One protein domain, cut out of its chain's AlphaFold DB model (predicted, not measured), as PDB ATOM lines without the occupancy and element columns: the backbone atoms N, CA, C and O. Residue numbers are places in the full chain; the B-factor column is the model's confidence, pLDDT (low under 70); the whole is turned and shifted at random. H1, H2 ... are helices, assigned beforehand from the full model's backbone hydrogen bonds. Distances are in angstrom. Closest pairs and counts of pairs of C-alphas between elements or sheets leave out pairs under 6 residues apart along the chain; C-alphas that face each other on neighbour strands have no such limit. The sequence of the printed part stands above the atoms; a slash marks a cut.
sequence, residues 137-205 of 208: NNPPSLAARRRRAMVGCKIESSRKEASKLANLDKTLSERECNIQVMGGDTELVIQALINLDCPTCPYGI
ATOM      1  N   ASN A 137     250.919 277.295 382.397       91.12
ATOM      2  CA  ASN A 137     251.383 277.688 381.072       91.12
ATOM      3  C   ASN A 137     250.540 277.092 379.941       91.12
ATOM      4  O   ASN A 137     250.603 277.593 378.820       91.12
ATOM      5  N   ASN A 138     249.690 276.102 380.233       94.44
ATOM      6  CA  ASN A 138     248.809 275.469 379.262       94.44
ATOM      7  C   ASN A 138     247.372 275.318 379.792       94.44
ATOM      8  O   ASN A 138     246.870 274.199 379.941       94.44
ATOM      9  N   PRO A 139     246.672 276.435 380.055       92.06
ATOM     10  CA  PRO A 139     245.347 276.350 380.632       92.06
ATOM     11  C   PRO A 139     244.349 275.746 379.635       92.06
ATOM     12  O   PRO A 139     244.404 276.040 378.442       92.06
ATOM     13  N   PRO A 140     243.365 274.954 380.094       90.56
ATOM     14  CA  PRO A 140     242.501 274.181 379.199       90.56
ATOM     15  C   PRO A 140     241.468 275.029 378.439       90.56
ATOM     16  O   PRO A 140     240.940 274.598 377.418       90.56
ATOM     17  N   SER A 141     241.140 276.233 378.925       94.25
ATOM     18  CA  SER A 141     240.120 277.090 378.301       94.25
ATOM     19  C   SER A 141     240.737 278.132 377.371       94.25
ATOM     20  O   SER A 141     241.681 278.825 377.749       94.25
ATOM     21  N   LEU A 142     240.149 278.328 376.186       93.50
ATOM     22  CA  LEU A 142     240.627 279.304 375.196       93.50
ATOM     23  C   LEU A 142     240.772 280.721 375.781       93.50
ATOM     24  O   LEU A 142     241.760 281.408 375.535       93.50
ATOM     25  N   ALA A 143     239.811 281.150 376.605       91.81
ATOM     26  CA  ALA A 143     239.862 282.455 377.257       91.81
ATOM     27  C   ALA A 143     241.054 282.581 378.223       91.81
ATOM     28  O   ALA A 143     241.705 283.627 378.261       91.81
ATOM     29  N   ALA A 144     241.363 281.528 378.986       91.31
ATOM     30  CA  ALA A 144     242.533 281.512 379.858       91.31
ATOM     31  C   ALA A 144     243.836 281.456 379.052       91.31
ATOM     32  O   ALA A 144     244.769 282.180 379.393       91.31
ATOM     33  N   ARG A 145     243.879 280.695 377.951       95.06
ATOM     34  CA  ARG A 145     245.038 280.645 377.043       95.06
ATOM     35  C   ARG A 145     245.333 282.012 376.454       95.06
ATOM     36  O   ARG A 145     246.455 282.482 376.560       95.06
ATOM     37  N   ARG A 146     244.318 282.718 375.953       96.00
ATOM     38  CA  ARG A 146     244.489 284.082 375.435       96.00
ATOM     39  C   ARG A 146     245.040 285.023 376.503       96.00
ATOM     40  O   ARG A 146     245.989 285.751 376.245       96.00
ATOM     41  N   ARG A 147     244.499 284.987 377.727       94.38
ATOM     42  CA  ARG A 147     245.027 285.792 378.846       94.38
ATOM     43  C   ARG A 147     246.474 285.431 379.171       94.38
ATOM     44  O   ARG A 147     247.282 286.331 379.374       94.38
ATOM     45  N   ARG A 148     246.805 284.138 379.203       94.56
ATOM     46  CA  ARG A 148     248.158 283.664 379.501       94.56
ATOM     47  C   ARG A 148     249.146 284.069 378.409       94.56
ATOM     48  O   ARG A 148     250.199 284.602 378.738       94.56
ATOM     49  N   ALA A 149     248.769 283.938 377.141       96.44
ATOM     50  CA  ALA A 149     249.550 284.400 376.000       96.44
ATOM     51  C   ALA A 149     249.795 285.918 376.037       96.44
ATOM     52  O   ALA A 149     250.927 286.352 375.862       96.44
ATOM     53  N   MET A 150     248.781 286.729 376.367       95.69
ATOM     54  CA  MET A 150     248.949 288.183 376.539       95.69
ATOM     55  C   MET A 150     249.919 288.534 377.679       95.69
ATOM     56  O   MET A 150     250.655 289.514 377.589       95.69
ATOM     57  N   VAL A 151     249.941 287.748 378.762       94.31
ATOM     58  CA  VAL A 151     250.955 287.896 379.822       94.31
ATOM     59  C   VAL A 151     252.336 287.505 379.295       94.31
ATOM     60  O   VAL A 151     253.293 288.238 379.523       94.31
ATOM     61  N   GLY A 152     252.427 286.411 378.534       94.62
ATOM     62  CA  GLY A 152     253.656 285.976 377.869       94.62
ATOM     63  C   GLY A 152     254.236 287.021 376.921       94.62
ATOM     64  O   GLY A 152     255.444 287.223 376.904       94.62
ATOM     65  N   CYS A 153     253.395 287.774 376.209       96.88
ATOM     66  CA  CYS A 153     253.848 288.857 375.335       96.88
ATOM     67  C   CYS A 153     254.601 289.975 376.071       96.88
ATOM     68  O   CYS A 153     255.366 290.699 375.437       96.88
ATOM     69  N   LYS A 154     254.443 290.118 377.392       95.75
ATOM     70  CA  LYS A 154     255.213 291.089 378.186       95.75
ATOM     71  C   LYS A 154     256.641 290.619 378.460       95.75
ATOM     72  O   LYS A 154     257.533 291.446 378.624       95.75
ATOM     73  N   ILE A 155     256.871 289.308 378.444       95.25
ATOM     74  CA  ILE A 155     258.146 288.682 378.782       95.25
ATOM     75  C   ILE A 155     259.004 288.564 377.516       95.25
ATOM     76  O   ILE A 155     258.590 287.984 376.511       95.25
ATOM     77  N   GLU A 156     260.219 289.116 377.544       96.38
ATOM     78  CA  GLU A 156     261.103 289.123 376.371       96.38
ATOM     79  C   GLU A 156     261.536 287.715 375.947       96.38
ATOM     80  O   GLU A 156     261.521 287.411 374.751       96.38
ATOM     81  N   SER A 157     261.853 286.837 376.907       96.50
ATOM     82  CA  SER A 157     262.226 285.444 376.625       96.50
ATOM     83  C   SER A 157     261.117 284.703 375.872       96.50
ATOM     84  O   SER A 157     261.383 284.063 374.853       96.50
ATOM     85  N   SER A 158     259.861 284.885 376.287       96.50
ATOM     86  CA  SER A 158     258.685 284.314 375.621       96.50
ATOM     87  C   SER A 158     258.487 284.849 374.207       96.50
ATOM     88  O   SER A 158     258.229 284.064 373.298       96.50
ATOM     89  N   ARG A 159     258.662 286.159 373.975       97.00
ATOM     90  CA  ARG A 159     258.582 286.725 372.615       97.00
ATOM     91  C   ARG A 159     259.677 286.182 371.705       97.00
ATOM     92  O   ARG A 159     259.416 285.895 370.537       97.00
ATOM     93  N   LYS A 160     260.895 286.031 372.224       97.19
ATOM     94  CA  LYS A 160     262.023 285.467 371.476       97.19
ATOM     95  C   LYS A 160     261.756 284.016 371.094       97.19
ATOM     96  O   LYS A 160     261.968 283.652 369.942       97.19
ATOM     97  N   GLU A 161     261.254 283.217 372.026       96.81
ATOM     98  CA  GLU A 161     260.924 281.816 371.768       96.81
ATOM     99  C   GLU A 161     259.743 281.673 370.798       96.81
ATOM    100  O   GLU A 161     259.829 280.912 369.838       96.81
ATOM    101  N   ALA A 162     258.702 282.497 370.943       96.56
ATOM    102  CA  ALA A 162     257.607 282.581 369.978       96.56
ATOM    103  C   ALA A 162     258.113 282.937 368.569       96.56
ATOM    104  O   ALA A 162     257.737 282.300 367.591       96.56
ATOM    105  N   SER A 163     259.031 283.899 368.454       96.50
ATOM    106  CA  SER A 163     259.594 284.302 367.156       96.50
ATOM    107  C   SER A 163     260.372 283.165 366.486       96.50
ATOM    108  O   SER A 163     260.268 282.990 365.274       96.50
ATOM    109  N   LYS A 164     261.084 282.339 367.268       96.25
ATOM    110  CA  LYS A 164     261.736 281.125 366.752       96.25
ATOM    111  C   LYS A 164     260.719 280.096 366.261       96.25
ATOM    112  O   LYS A 164     260.891 279.566 365.170       96.25
ATOM    113  N   LEU A 165     259.659 279.835 367.031       95.31
ATOM    114  CA  LEU A 165     258.591 278.906 366.633       95.31
ATOM    115  C   LEU A 165     257.864 279.375 365.363       95.31
ATOM    116  O   LEU A 165     257.475 278.557 364.533       95.31
ATOM    117  N   ALA A 166     257.729 280.691 365.189       93.88
ATOM    118  CA  ALA A 166     257.168 281.323 363.999       93.88
ATOM    119  C   ALA A 166     258.130 281.372 362.795       93.88
ATOM    120  O   ALA A 166     257.714 281.799 361.720       93.88
ATOM    121  N   ASN A 167     259.395 280.958 362.949       95.06
ATOM    122  CA  ASN A 167     260.465 281.119 361.954       95.06
ATOM    123  C   ASN A 167     260.643 282.575 361.480       95.06
ATOM    124  O   ASN A 167     260.823 282.839 360.292       95.06
ATOM    125  N   LEU A 168     260.570 283.526 362.410       93.25
ATOM    126  CA  LEU A 168     260.811 284.941 362.140       93.25
ATOM    127  C   LEU A 168     262.279 285.287 362.408       93.25
ATOM    128  O   LEU A 168     262.825 284.943 363.456       93.25
ATOM    129  N   ASP A 169     262.893 286.052 361.504       91.75
ATOM    130  CA  ASP A 169     264.283 286.514 361.650       91.75
ATOM    131  C   ASP A 169     264.462 287.533 362.790       91.75
ATOM    132  O   ASP A 169     265.573 287.773 363.269       91.75
ATOM    133  N   LYS A 170     263.363 288.154 363.235       95.25
ATOM    134  CA  LYS A 170     263.351 289.206 364.251       95.25
ATOM    135  C   LYS A 170     262.435 288.838 365.413       95.25
ATOM    136  O   LYS A 170     261.333 288.333 365.214       95.25
ATOM    137  N   THR A 171     262.871 289.178 366.626       95.50
ATOM    138  CA  THR A 171     262.043 289.091 367.831       95.50
ATOM    139  C   THR A 171     260.838 290.025 367.728       95.50
ATOM    140  O   THR A 171     261.001 291.230 367.519       95.50
ATOM    141  N   LEU A 172     259.641 289.479 367.935       94.31
ATOM    142  CA  LEU A 172     258.396 290.237 368.014       94.31
ATOM    143  C   LEU A 172     258.464 291.302 369.118       94.31
ATOM    144  O   LEU A 172     258.930 291.047 370.235       94.31
ATOM    145  N   SER A 173     257.951 292.495 368.827       97.56
ATOM    146  CA  SER A 173     257.669 293.494 369.859       97.56
ATOM    147  C   SER A 173     256.466 293.075 370.716       97.56
ATOM    148  O   SER A 173     255.638 292.262 370.303       97.56
ATOM    149  N   GLU A 174     256.327 293.649 371.917       97.50
ATOM    150  CA  GLU A 174     255.155 293.398 372.774       97.50
ATOM    151  C   GLU A 174     253.842 293.723 372.045       97.50
ATOM    152  O   GLU A 174     252.881 292.956 372.111       97.50
ATOM    153  N   ARG A 175     253.812 294.834 371.299       97.25
ATOM    154  CA  ARG A 175     252.635 295.252 370.530       97.25
ATOM    155  C   ARG A 175     252.275 294.239 369.443       97.25
ATOM    156  O   ARG A 175     251.107 293.881 369.337       97.25
ATOM    157  N   GLU A 176     253.246 293.786 368.652       96.75
ATOM    158  CA  GLU A 176     253.019 292.801 367.581       96.75
ATOM    159  C   GLU A 176     252.557 291.457 368.144       96.75
ATOM    160  O   GLU A 176     251.579 290.895 367.655       96.75
ATOM    161  N   CYS A 177     253.194 290.990 369.222       97.56
ATOM    162  CA  CYS A 177     252.787 289.774 369.922       97.56
ATOM    163  C   CYS A 177     251.328 289.868 370.397       97.56
ATOM    164  O   CYS A 177     250.526 288.975 370.131       97.56
ATOM    165  N   ASN A 178     250.942 290.987 371.021       97.31
ATOM    166  CA  ASN A 178     249.564 291.206 371.458       97.31
ATOM    167  C   ASN A 178     248.574 291.217 370.281       97.31
ATOM    168  O   ASN A 178     247.485 290.660 370.400       97.31
ATOM    169  N   ILE A 179     248.932 291.819 369.141       96.75
ATOM    170  CA  ILE A 179     248.082 291.810 367.939       96.75
ATOM    171  C   ILE A 179     247.877 290.376 367.433       96.75
ATOM    172  O   ILE A 179     246.737 290.000 367.175       96.75
ATOM    173  N   GLN A 180     248.934 289.562 367.361       95.12
ATOM    174  CA  GLN A 180     248.843 288.157 366.935       95.12
ATOM    175  C   GLN A 180     247.958 287.326 367.872       95.12
ATOM    176  O   GLN A 180     247.022 286.657 367.428       95.12
ATOM    177  N   VAL A 181     248.166 287.441 369.188       96.50
ATOM    178  CA  VAL A 181     247.333 286.755 370.188       96.50
ATOM    179  C   VAL A 181     245.868 287.174 370.065       96.50
ATOM    180  O   VAL A 181     244.966 286.341 370.176       96.50
ATOM    181  N   MET A 182     245.608 288.459 369.812       94.38
ATOM    182  CA  MET A 182     244.248 288.959 369.638       94.38
ATOM    183  C   MET A 182     243.618 288.551 368.297       94.38
ATOM    184  O   MET A 182     242.391 288.423 368.249       94.38
ATOM    185  N   GLY A 183     244.436 288.340 367.262       92.81
ATOM    186  CA  GLY A 183     244.048 287.917 365.915       92.81
ATOM    187  C   GLY A 183     243.738 286.424 365.776       92.81
ATOM    188  O   GLY A 183     243.062 286.043 364.826       92.81
ATOM    189  N   GLY A 184     244.153 285.597 366.740       90.62
ATOM    190  CA  GLY A 184     243.839 284.162 366.778       90.62
ATOM    191  C   GLY A 184     245.048 283.256 366.999       90.62
ATOM    192  O   GLY A 184     244.871 282.110 367.406       90.62
ATOM    193  N   ASP A 185     246.267 283.780 366.869       92.44
ATOM    194  CA  ASP A 185     247.517 283.012 366.949       92.44
ATOM    195  C   ASP A 185     247.980 282.791 368.402       92.44
ATOM    196  O   ASP A 185     249.152 282.900 368.757       92.44
ATOM    197  N   THR A 186     247.030 282.484 369.289       95.94
ATOM    198  CA  THR A 186     247.287 282.257 370.723       95.94
ATOM    199  C   THR A 186     248.155 281.015 370.959       95.94
ATOM    200  O   THR A 186     248.958 280.992 371.892       95.94
ATOM    201  N   GLU A 187     248.017 279.991 370.114       96.19
ATOM    202  CA  GLU A 187     248.708 278.702 370.255       96.19
ATOM    203  C   GLU A 187     250.226 278.839 370.229       96.19
ATOM    204  O   GLU A 187     250.916 278.221 371.036       96.19
ATOM    205  N   LEU A 188     250.734 279.691 369.341       95.25
ATOM    206  CA  LEU A 188     252.161 279.868 369.118       95.25
ATOM    207  C   LEU A 188     252.848 280.439 370.362       95.25
ATOM    208  O   LEU A 188     253.879 279.935 370.807       95.25
ATOM    209  N   VAL A 189     252.232 281.449 370.980       96.00
ATOM    210  CA  VAL A 189     252.743 282.049 372.219       96.00
ATOM    211  C   VAL A 189     252.578 281.094 373.401       96.00
ATOM    212  O   VAL A 189     253.467 281.016 374.240       96.00
ATOM    213  N   ILE A 190     251.491 280.318 373.470       97.12
ATOM    214  CA  ILE A 190     251.341 279.291 374.514       97.12
ATOM    215  C   ILE A 190     252.424 278.221 374.394       97.12
ATOM    216  O   ILE A 190     253.009 277.836 375.400       97.12
ATOM    217  N   GLN A 191     252.738 277.770 373.184       97.31
ATOM    218  CA  GLN A 191     253.789 276.782 372.971       97.31
ATOM    219  C   GLN A 191     255.168 277.322 373.376       97.31
ATOM    220  O   GLN A 191     255.941 276.609 374.009       97.31
ATOM    221  N   ALA A 192     255.434 278.607 373.120       97.00
ATOM    222  CA  ALA A 192     256.624 279.282 373.634       97.00
ATOM    223  C   ALA A 192     256.667 279.300 375.174       97.00
ATOM    224  O   ALA A 192     257.714 279.047 375.762       97.00
ATOM    225  N   LEU A 193     255.534 279.560 375.835       96.12
ATOM    226  CA  LEU A 193     255.441 279.551 377.299       96.12
ATOM    227  C   LEU A 193     255.629 278.153 377.896       96.12
ATOM    228  O   LEU A 193     256.223 278.033 378.959       96.12
ATOM    229  N   ILE A 194     255.162 277.106 377.213       95.94
ATOM    230  CA  ILE A 194     255.384 275.711 377.620       95.94
ATOM    231  C   ILE A 194     256.866 275.339 377.493       95.94
ATOM    232  O   ILE A 194     257.411 274.697 378.384       95.94
ATOM    233  N   ASN A 195     257.538 275.763 376.420       96.88
ATOM    234  CA  ASN A 195     258.970 275.499 376.237       96.88
ATOM    235  C   ASN A 195     259.842 276.180 377.302       96.88
ATOM    236  O   ASN A 195     260.929 275.695 377.600       96.88
ATOM    237  N   LEU A 196     259.367 277.297 377.853       95.50
ATOM    238  CA  LEU A 196     260.040 278.061 378.901       95.50
ATOM    239  C   LEU A 196     259.485 277.757 380.299       95.50
ATOM    240  O   LEU A 196     259.724 278.538 381.222       95.50
ATOM    241  N   ASP A 197     258.715 276.677 380.464       93.44
ATOM    242  CA  ASP A 197     258.069 276.355 381.733       93.44
ATOM    243  C   ASP A 197     259.113 276.125 382.832       93.44
ATOM    244  O   ASP A 197     259.953 275.228 382.764       93.44
ATOM    245  N   CYS A 198     259.062 276.966 383.861       86.94
ATOM    246  CA  CYS A 198     259.999 276.927 384.970       86.94
ATOM    247  C   CYS A 198     259.247 277.152 386.289       86.94
ATOM    248  O   CYS A 198     259.007 278.300 386.673       86.94
ATOM    249  N   PRO A 199     258.908 276.083 387.037       82.94
ATOM    250  CA  PRO A 199     258.102 276.172 388.262       82.94
ATOM    251  C   PRO A 199     258.710 277.035 389.377       82.94
ATOM    252  O   PRO A 199     258.003 277.470 390.286       82.94
ATOM    253  N   THR A 200     260.027 277.241 389.336       83.56
ATOM    254  CA  THR A 200     260.789 278.027 390.314       83.56
ATOM    255  C   THR A 200     261.081 279.451 389.846       83.56
ATOM    256  O   THR A 200     261.596 280.241 390.632       83.56
ATOM    257  N   CYS A 201     260.799 279.783 388.583       84.62
ATOM    258  CA  CYS A 201     261.080 281.098 388.019       84.62
ATOM    259  C   CYS A 201     259.922 282.078 388.273       84.62
ATOM    260  O   CYS A 201     258.768 281.655 388.431       84.62
ATOM    261  N   PRO A 202     260.189 283.399 388.256       82.69
ATOM    262  CA  PRO A 202     259.139 284.406 388.221       82.69
ATOM    263  C   PRO A 202     258.145 284.106 387.099       82.69
ATOM    264  O   PRO A 202     258.516 283.685 386.005       82.69
ATOM    265  N   TYR A 203     256.856 284.279 387.378       83.19
ATOM    266  CA  TYR A 203     255.787 284.010 386.415       83.19
ATOM    267  C   TYR A 203     255.734 282.579 385.858       83.19
ATOM    268  O   TYR A 203     254.989 282.354 384.906       83.19
ATOM    269  N   GLY A 204     256.475 281.619 386.422       86.50
ATOM    270  CA  GLY A 204     256.571 280.262 385.890       86.50
ATOM    271  C   GLY A 204     257.305 280.172 384.547       86.50
ATOM    272  O   GLY A 204     257.043 279.237 383.797       86.50
ATOM    273  N   ILE A 205     258.132 281.165 384.193       90.00
ATOM    274  CA  ILE A 205     258.782 281.278 382.879       90.00
ATOM    275  C   ILE A 205     260.274 281.550 383.040       90.00
ATOM    276  O   ILE A 205     260.680 282.446 383.778       90.00
TER     277      ILE A 205
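Overview. This is residues 137 to 205 of the 208 residues of the protein "Hypothetical protein" of Chaetoceros debilis (UniProt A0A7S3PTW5). Four short helices fold into a compact cluster: H1 and H3 run side by side, opposite ways, while H4 crosses H1 and H2. The printed part has 69 residues, of which 41 are in the four named helices, in the order H1, H2, H3, H4 along the chain, with no named strand; the class is all helix. The radius of gyration of the C-alphas is 10.7 A, the spans 29 by 23 by 17 A.

Along the chain. Find C-alpha 142 at (240.627, 279.304, 375.196); from there H1 runs 14.9 A to residue 152. H2 covers residues 156 to 165, 14.3 A, and H3 174 to 183, 14.2 A. H4, residues 186 to 195, runs 14.6 A to (258.970, 275.499, 376.237).

Arrangement. H1 touches H3 at a shallow tilt of 11 degrees; look at their closest C-alphas, Met 150 and Asn 178, 5.9 A apart. H1 touches H4 at a steep tilt of 60 degrees, closest at C-alphas 149 and 189, 5.5 A. H2 touches H4, only just about perpendicular at 71 degrees, closest at C-alphas 162 and 192, 5.0 A. In H1, H2, H3 and H4 every O i to N i+4 pair is within hydrogen-bond range.

Size, cuts and confidence. The farthest C-alphas, Gly 183 and Thr 200, are 31.2 A apart. The printed part has no cut, no link is long, and no printed residue is under 70 in pLDDT.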